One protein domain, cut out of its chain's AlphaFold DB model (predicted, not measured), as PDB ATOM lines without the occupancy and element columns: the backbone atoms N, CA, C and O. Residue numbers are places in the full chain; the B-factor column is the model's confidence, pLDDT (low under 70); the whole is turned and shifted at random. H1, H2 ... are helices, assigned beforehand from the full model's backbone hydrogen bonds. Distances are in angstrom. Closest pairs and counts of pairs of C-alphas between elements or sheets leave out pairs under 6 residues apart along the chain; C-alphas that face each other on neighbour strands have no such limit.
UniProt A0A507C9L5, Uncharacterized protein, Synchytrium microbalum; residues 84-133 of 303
ATOM      1  N   PHE A  84      -7.969  21.602 -34.934       58.84
ATOM      2  CA  PHE A  84      -8.114  21.181 -36.323       58.84
ATOM      3  C   PHE A  84      -7.812  22.299 -37.339       58.84
ATOM      4  O   PHE A  84      -8.315  22.248 -38.457       58.84
ATOM      5  N   SER A  85      -6.957  23.268 -36.990       60.84
ATOM      6  CA  SER A  85      -6.550  24.344 -37.918       60.84
ATOM      7  C   SER A  85      -5.202  24.114 -38.610       60.84
ATOM      8  O   SER A  85      -4.963  24.692 -39.667       60.84
ATOM      9  N   PHE A  86      -4.373  23.184 -38.115       59.47
ATOM     10  CA  PHE A  86      -3.122  22.767 -38.764       59.47
ATOM     11  C   PHE A  86      -3.022  21.248 -38.907       59.47
ATOM     12  O   PHE A  86      -3.387  20.552 -37.954       59.47
ATOM     13  N   PRO A  87      -2.474  20.726 -40.028       66.50
ATOM     14  CA  PRO A  87      -2.230  19.296 -40.166       66.50
ATOM     15  C   PRO A  87      -1.456  18.803 -38.952       66.50
ATOM     16  O   PRO A  87      -0.493  19.466 -38.550       66.50
ATOM     17  N   PRO A  88      -1.876  17.684 -38.334       68.25
ATOM     18  CA  PRO A  88      -1.185  17.185 -37.166       68.25
ATOM     19  C   PRO A  88       0.287  16.986 -37.533       68.25
ATOM     20  O   PRO A  88       0.622  16.442 -38.588       68.25
ATOM     21  N   VAL A  89       1.173  17.500 -36.685       71.31
ATOM     22  CA  VAL A  89       2.617  17.399 -36.902       71.31
ATOM     23  C   VAL A  89       2.999  15.913 -36.875       71.31
ATOM     24  O   VAL A  89       2.469  15.177 -36.034       71.31
ATOM     25  N   PRO A  90       3.902  15.439 -37.757       72.62
ATOM     26  CA  PRO A  90       4.443  14.087 -37.657       72.62
ATOM     27  C   PRO A  90       4.919  13.804 -36.222       72.62
ATOM     28  O   PRO A  90       5.767  14.522 -35.700       72.62
ATOM     29  N   GLY A  91       4.332  12.795 -35.570       74.00
ATOM     30  CA  GLY A  91       4.547  12.500 -34.144       74.00
ATOM     31  C   GLY A  91       3.360  12.814 -33.225       74.00
ATOM     32  O   GLY A  91       3.400  12.467 -32.048       74.00
ATOM     33  N   TYR A  92       2.278  13.408 -33.737       81.31
ATOM     34  CA  TYR A  92       1.028  13.534 -32.989       81.31
ATOM     35  C   TYR A  92       0.414  12.152 -32.711       81.31
ATOM     36  O   TYR A  92       0.065  11.407 -33.630       81.31
ATOM     37  N   THR A  93       0.274  11.826 -31.424       80.69
ATOM     38  CA  THR A  93      -0.225  10.535 -30.917       80.69
ATOM     39  C   THR A  93      -1.711  10.550 -30.548       80.69
ATOM     40  O   THR A  93      -2.234   9.556 -30.042       80.69
ATOM     41  N   GLY A  94      -2.399  11.677 -30.750       84.81
ATOM     42  CA  GLY A  94      -3.817  11.812 -30.432       84.81
ATOM     43  C   GLY A  94      -4.733  11.113 -31.439       84.81
ATOM     44  O   GLY A  94      -4.306  10.579 -32.462       84.81
ATOM     45  N   TYR A  95      -6.035  11.132 -31.149       88.06
ATOM     46  CA  TYR A  95      -7.038  10.512 -32.011       88.06
ATOM     47  C   TYR A  95      -7.266  11.321 -33.294       88.06
ATOM     48  O   TYR A  95      -7.476  12.533 -33.243       88.06
ATOM     49  N   ILE A  96      -7.279  10.622 -34.432       87.38
ATOM     50  CA  ILE A  96      -7.592  11.173 -35.753       87.38
ATOM     51  C   ILE A  96      -8.805  10.407 -36.287       87.38
ATOM     52  O   ILE A  96      -8.690   9.194 -36.518       87.38
ATOM     53  N   PRO A  97      -9.965  11.067 -36.459       88.50
ATOM     54  CA  PRO A  97     -11.173  10.426 -36.970       88.50
ATOM     55  C   PRO A  97     -10.895   9.687 -38.278       88.50
ATOM     56  O   PRO A  97     -10.251  10.251 -39.149       88.50
ATOM     57  N   ARG A  98     -11.360   8.436 -38.398       89.00
ATOM     58  CA  ARG A  98     -11.277   7.590 -39.614       89.00
ATOM     59  C   ARG A  98      -9.869   7.288 -40.154       89.00
ATOM     60  O   ARG A  98      -9.732   6.629 -41.180       89.00
ATOM     61  N   SER A  99      -8.820   7.634 -39.406       90.19
ATOM     62  CA  SER A  99      -7.425   7.295 -39.748       90.19
ATOM     63  C   SER A  99      -7.171   5.802 -39.933       90.19
ATOM     64  O   SER A  99      -6.341   5.417 -40.744       90.19
ATOM     65  N   LYS A 100      -7.910   4.948 -39.216       89.38
ATOM     66  CA  LYS A 100      -7.784   3.487 -39.316       89.38
ATOM     67  C   LYS A 100      -8.253   2.916 -40.658       89.38
ATOM     68  O   LYS A 100      -7.893   1.791 -40.977       89.38
ATOM     69  N   GLU A 101      -9.067   3.657 -41.406       90.56
ATOM     70  CA  GLU A 101      -9.616   3.218 -42.695       90.56
ATOM     71  C   GLU A 101      -8.654   3.516 -43.857       90.56
ATOM     72  O   GLU A 101      -8.717   2.866 -44.896       90.56
ATOM     73  N   HIS A 102      -7.706   4.437 -43.650       86.56
ATOM     74  CA  HIS A 102      -6.732   4.879 -44.643       86.56
ATOM     75  C   HIS A 102      -5.347   4.296 -44.328       86.56
ATOM     76  O   HIS A 102      -4.612   4.809 -43.484       86.56
ATOM     77  N   PHE A 103      -4.970   3.217 -45.015       86.69
ATOM     78  CA  PHE A 103      -3.676   2.540 -44.852       86.69
ATOM     79  C   PHE A 103      -2.788   2.683 -46.096       86.69
ATOM     80  O   PHE A 103      -3.254   3.012 -47.183       86.69
ATOM     81  N   GLY A 104      -1.481   2.453 -45.943       88.19
ATOM     82  CA  GLY A 104      -0.522   2.448 -47.061       88.19
ATOM     83  C   GLY A 104      -0.090   3.826 -47.580       88.19
ATOM     84  O   GLY A 104       0.697   3.893 -48.519       88.19
ATOM     85  N   HIS A 105      -0.559   4.911 -46.963       85.75
ATOM     86  CA  HIS A 105      -0.221   6.286 -47.329       85.75
ATOM     87  C   HIS A 105       0.727   6.905 -46.295       85.75
ATOM     88  O   HIS A 105       0.900   6.392 -45.186       85.75
ATOM     89  N   SER A 106       1.383   8.012 -46.660       87.31
ATOM     90  CA  SER A 106       2.169   8.774 -45.684       87.31
ATOM     91  C   SER A 106       1.253   9.372 -44.616       87.31
ATOM     92  O   SER A 106       0.108   9.706 -44.903       87.31
ATOM     93  N   TYR A 107       1.770   9.581 -43.401       84.38
ATOM     94  CA  TYR A 107       0.990  10.159 -42.300       84.38
ATOM     95  C   TYR A 107       0.244  11.439 -42.711       84.38
ATOM     96  O   TYR A 107      -0.939  11.590 -42.430       84.38
ATOM     97  N   VAL A 108       0.906  12.341 -43.440       81.06
ATOM     98  CA  VAL A 108       0.302  13.606 -43.892       81.06
ATOM     99  C   VAL A 108      -0.891  13.364 -44.825       81.06
ATOM    100  O   VAL A 108      -1.914  14.021 -44.674       81.06
ATOM    101  N   GLN A 109      -0.791  12.396 -45.737       81.81
ATOM    102  CA  GLN A 109      -1.875  12.049 -46.664       81.81
ATOM    103  C   GLN A 109      -3.025  11.335 -45.950       81.81
ATOM    104  O   GLN A 109      -4.174  11.755 -46.057       81.81
ATOM    105  N   THR A 110      -2.707  10.325 -45.137       88.00
ATOM    106  CA  THR A 110      -3.687   9.605 -44.314       88.00
ATOM    107  C   THR A 110      -4.503  10.574 -43.465       88.00
ATOM    108  O   THR A 110      -5.725  10.468 -43.383       88.00
ATOM    109  N   THR A 111      -3.836  11.539 -42.829       85.06
ATOM    110  CA  THR A 111      -4.498  12.501 -41.945       85.06
ATOM    111  C   THR A 111      -5.340  13.516 -42.701       85.06
ATOM    112  O   THR A 111      -6.453  13.793 -42.253       85.06
ATOM    113  N   SER A 112      -4.876  14.027 -43.847       81.62
ATOM    114  CA  SER A 112      -5.700  14.907 -44.682       81.62
ATOM    115  C   SER A 112      -6.953  14.194 -45.176       81.62
ATOM    116  O   SER A 112      -8.050  14.702 -44.947       81.62
ATOM    117  N   GLU A 113      -6.801  13.000 -45.758       85.81
ATOM    118  CA  GLU A 113      -7.889  12.210 -46.349       85.81
ATOM    119  C   GLU A 113      -8.963  11.875 -45.314       85.81
ATOM    120  O   GLU A 113     -10.139  12.206 -45.492       85.81
ATOM    121  N   SER A 114      -8.533  11.333 -44.172       88.19
ATOM    122  CA  SER A 114      -9.435  10.938 -43.091       88.19
ATOM    123  C   SER A 114     -10.256  12.110 -42.550       88.19
ATOM    124  O   SER A 114     -11.430  11.957 -42.203       88.19
ATOM    125  N   LEU A 115      -9.656  13.303 -42.484       83.81
ATOM    126  CA  LEU A 115     -10.315  14.477 -41.927       83.81
ATOM    127  C   LEU A 115     -11.324  15.108 -42.877       83.81
ATOM    128  O   LEU A 115     -12.421  15.416 -42.408       83.81
ATOM    129  N   SER A 116     -11.039  15.283 -44.174       82.94
ATOM    130  CA  SER A 116     -12.117  15.785 -45.046       82.94
ATOM    131  C   SER A 116     -13.173  14.730 -45.345       82.94
ATOM    132  O   SER A 116     -14.326  15.110 -45.563       82.94
ATOM    133  N   GLU A 117     -12.865  13.435 -45.249       87.19
ATOM    134  CA  GLU A 117     -13.918  12.421 -45.265       87.19
ATOM    135  C   GLU A 117     -14.839  12.564 -44.040       87.19
ATOM    136  O   GLU A 117     -16.070  12.562 -44.157       87.19
ATOM    137  N   PHE A 118     -14.253  12.772 -42.858       87.00
ATOM    138  CA  PHE A 118     -15.002  13.050 -41.636       87.00
ATOM    139  C   PHE A 118     -15.839  14.337 -41.736       87.00
ATOM    140  O   PHE A 118     -17.002  14.338 -41.330       87.00
ATOM    141  N   GLN A 119     -15.305  15.412 -42.323       83.06
ATOM    142  CA  GLN A 119     -16.064  16.647 -42.556       83.06
ATOM    143  C   GLN A 119     -17.215  16.452 -43.544       83.06
ATOM    144  O   GLN A 119     -18.324  16.916 -43.278       83.06
ATOM    145  N   GLY A 120     -16.991  15.730 -44.644       83.62
ATOM    146  CA  GLY A 120     -18.046  15.399 -45.603       83.62
ATOM    147  C   GLY A 120     -19.171  14.590 -44.954       83.62
ATOM    148  O   GLY A 120     -20.351  14.852 -45.189       83.62
ATOM    149  N   MET A 121     -18.820  13.659 -44.067       84.75
ATOM    150  CA  MET A 121     -19.790  12.913 -43.267       84.75
ATOM    151  C   MET A 121     -20.550  13.822 -42.287       84.75
ATOM    152  O   MET A 121     -21.766  13.693 -42.163       84.75
ATOM    153  N   MET A 122     -19.872  14.764 -41.624       83.88
ATOM    154  CA  MET A 122     -20.519  15.723 -40.717       83.88
ATOM    155  C   MET A 122     -21.463  16.679 -41.447       83.88
ATOM    156  O   MET A 122     -22.557  16.936 -40.946       83.88
ATOM    157  N   ALA A 123     -21.100  17.146 -42.643       83.94
ATOM    158  CA  ALA A 123     -21.977  17.962 -43.482       83.94
ATOM    159  C   ALA A 123     -23.246  17.193 -43.886       83.94
ATOM    160  O   ALA A 123     -24.356  17.717 -43.804       83.94
ATOM    161  N   ARG A 124     -23.095  15.908 -44.231       84.31
ATOM    162  CA  ARG A 124     -24.208  15.023 -44.607       84.31
ATOM    163  C   ARG A 124     -24.982  14.450 -43.421       84.31
ATOM    164  O   ARG A 124     -26.011  13.815 -43.629       84.31
ATOM    165  N   LYS A 125     -24.548  14.673 -42.178       83.12
ATOM    166  CA  LYS A 125     -25.200  14.131 -40.974       83.12
ATOM    167  C   LYS A 125     -26.671  14.546 -40.859       83.12
ATOM    168  O   LYS A 125     -27.491  13.759 -40.396       83.12
ATOM    169  N   ASN A 126     -26.993  15.770 -41.273       81.56
ATOM    170  CA  ASN A 126     -28.357  16.305 -41.242       81.56
ATOM    171  C   ASN A 126     -29.141  15.996 -42.527       81.56
ATOM    172  O   ASN A 126     -30.329  16.307 -42.626       81.56
ATOM    173  N   GLU A 127     -28.491  15.402 -43.526       85.12
ATOM    174  CA  GLU A 127     -29.151  15.024 -44.759       85.12
ATOM    175  C   GLU A 127     -29.887  13.699 -44.589       85.12
ATOM    176  O   GLU A 127     -29.339  12.684 -44.167       85.12
ATOM    177  N   LEU A 128     -31.159  13.702 -44.974       82.62
ATOM    178  CA  LEU A 128     -31.966  12.492 -44.993       82.62
ATOM    179  C   LEU A 128     -31.401  11.493 -46.026       82.62
ATOM    180  O   LEU A 128     -30.957  11.912 -47.102       82.62
ATOM    181  N   PRO A 129     -31.463  10.176 -45.766       87.19
ATOM    182  CA  PRO A 129     -31.086   9.169 -46.751       87.19
ATOM    183  C   PRO A 129     -31.840   9.360 -48.081       87.19
ATOM    184  O   PRO A 129     -33.002   9.778 -48.053       87.19
ATOM    185  N   PRO A 130     -31.254   9.002 -49.245       85.44
ATOM    186  CA  PRO A 130     -31.862   9.229 -50.562       85.44
ATOM    187  C   PRO A 130     -33.292   8.687 -50.674       85.44
ATOM    188  O   PRO A 130     -34.175   9.345 -51.214       85.44
ATOM    189  N   ARG A 131     -33.544   7.522 -50.066       84.12
ATOM    190  CA  ARG A 131     -34.870   6.896 -50.001       84.12
ATOM    191  C   ARG A 131     -35.881   7.738 -49.218       84.12
ATOM    192  O   ARG A 131     -37.026   7.859 -49.633       84.12
ATOM    193  N   VAL A 132     -35.462   8.349 -48.111       84.44
ATOM    194  CA  VAL A 132     -36.319   9.206 -47.279       84.44
ATOM    195  C   VAL A 132     -36.552  10.559 -47.956       84.44
ATOM    196  O   VAL A 132     -37.675  11.056 -47.937       84.44
ATOM    197  N   LYS A 133     -35.531  11.119 -48.626       84.94
ATOM    198  CA  LYS A 133     -35.682  12.306 -49.488       84.94
ATOM    199  C   LYS A 133     -36.707  12.045 -50.602       84.94
ATOM    200  O   LYS A 133     -37.611  12.852 -50.779       84.94
TER     201      LYS A 133
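Overview. This is residues 84 to 133 of the 303 residues of an uncharacterized protein of Synchytrium microbalum (UniProt A0A507C9L5). A single long helix, H1, makes the long axis, and a long stretch without named elements, residues 84 to 106, loops about its first part, the two together making a compact body of 36 residues, 84 to 119. The last turns of H1 and the tail after it, which ends in the short helix H2, stick out from this body as a free arm, residues 120 to 133, and the arm makes much of the length. The printed part has 50 residues, with two named helices in the order H1, H2 and no named strand; the class is all helix, though under half of the residues, 22 of 50, are in named elements. The whole is loose, with a radius of gyration of the C-alphas of 13.5 A, and elongated, spanning 43 by 24 by 14 A.

Arrangement. After residues 84 to 106 comes H1, residues 107 to 124. A tight link of 5 residues joins it to H2, residues 130 to 133, and the two helices are apart. In H1 every O i to N i+4 pair is within hydrogen-bond range; H2 is too short for such a pair, and its one O i to N i+3 pair is within range.

Along the chain. The printed part begins at C-alpha 84, at (-8.114, 21.181, -36.323). H1 runs 25.8 A from C-alpha 107 at (0.990, 10.159, -42.300) to C-alpha 124 at (-24.208, 15.023, -44.607). H2 runs from Pro 130 to Lys 133, whose C-alpha is at (-35.682, 12.306, -49.488).

Size, cuts and confidence. The two C-alphas farthest apart, those of Gly 91 and Lys 133, are 43.1 A apart. Without the stretch that stands free, residues 120 to 133, the body of 36 residues spans 21 by 19 by 14 A. The printed part has no cut. The mean pLDDT of the printed part is 82.3, and residues 84 to 88 are under 70.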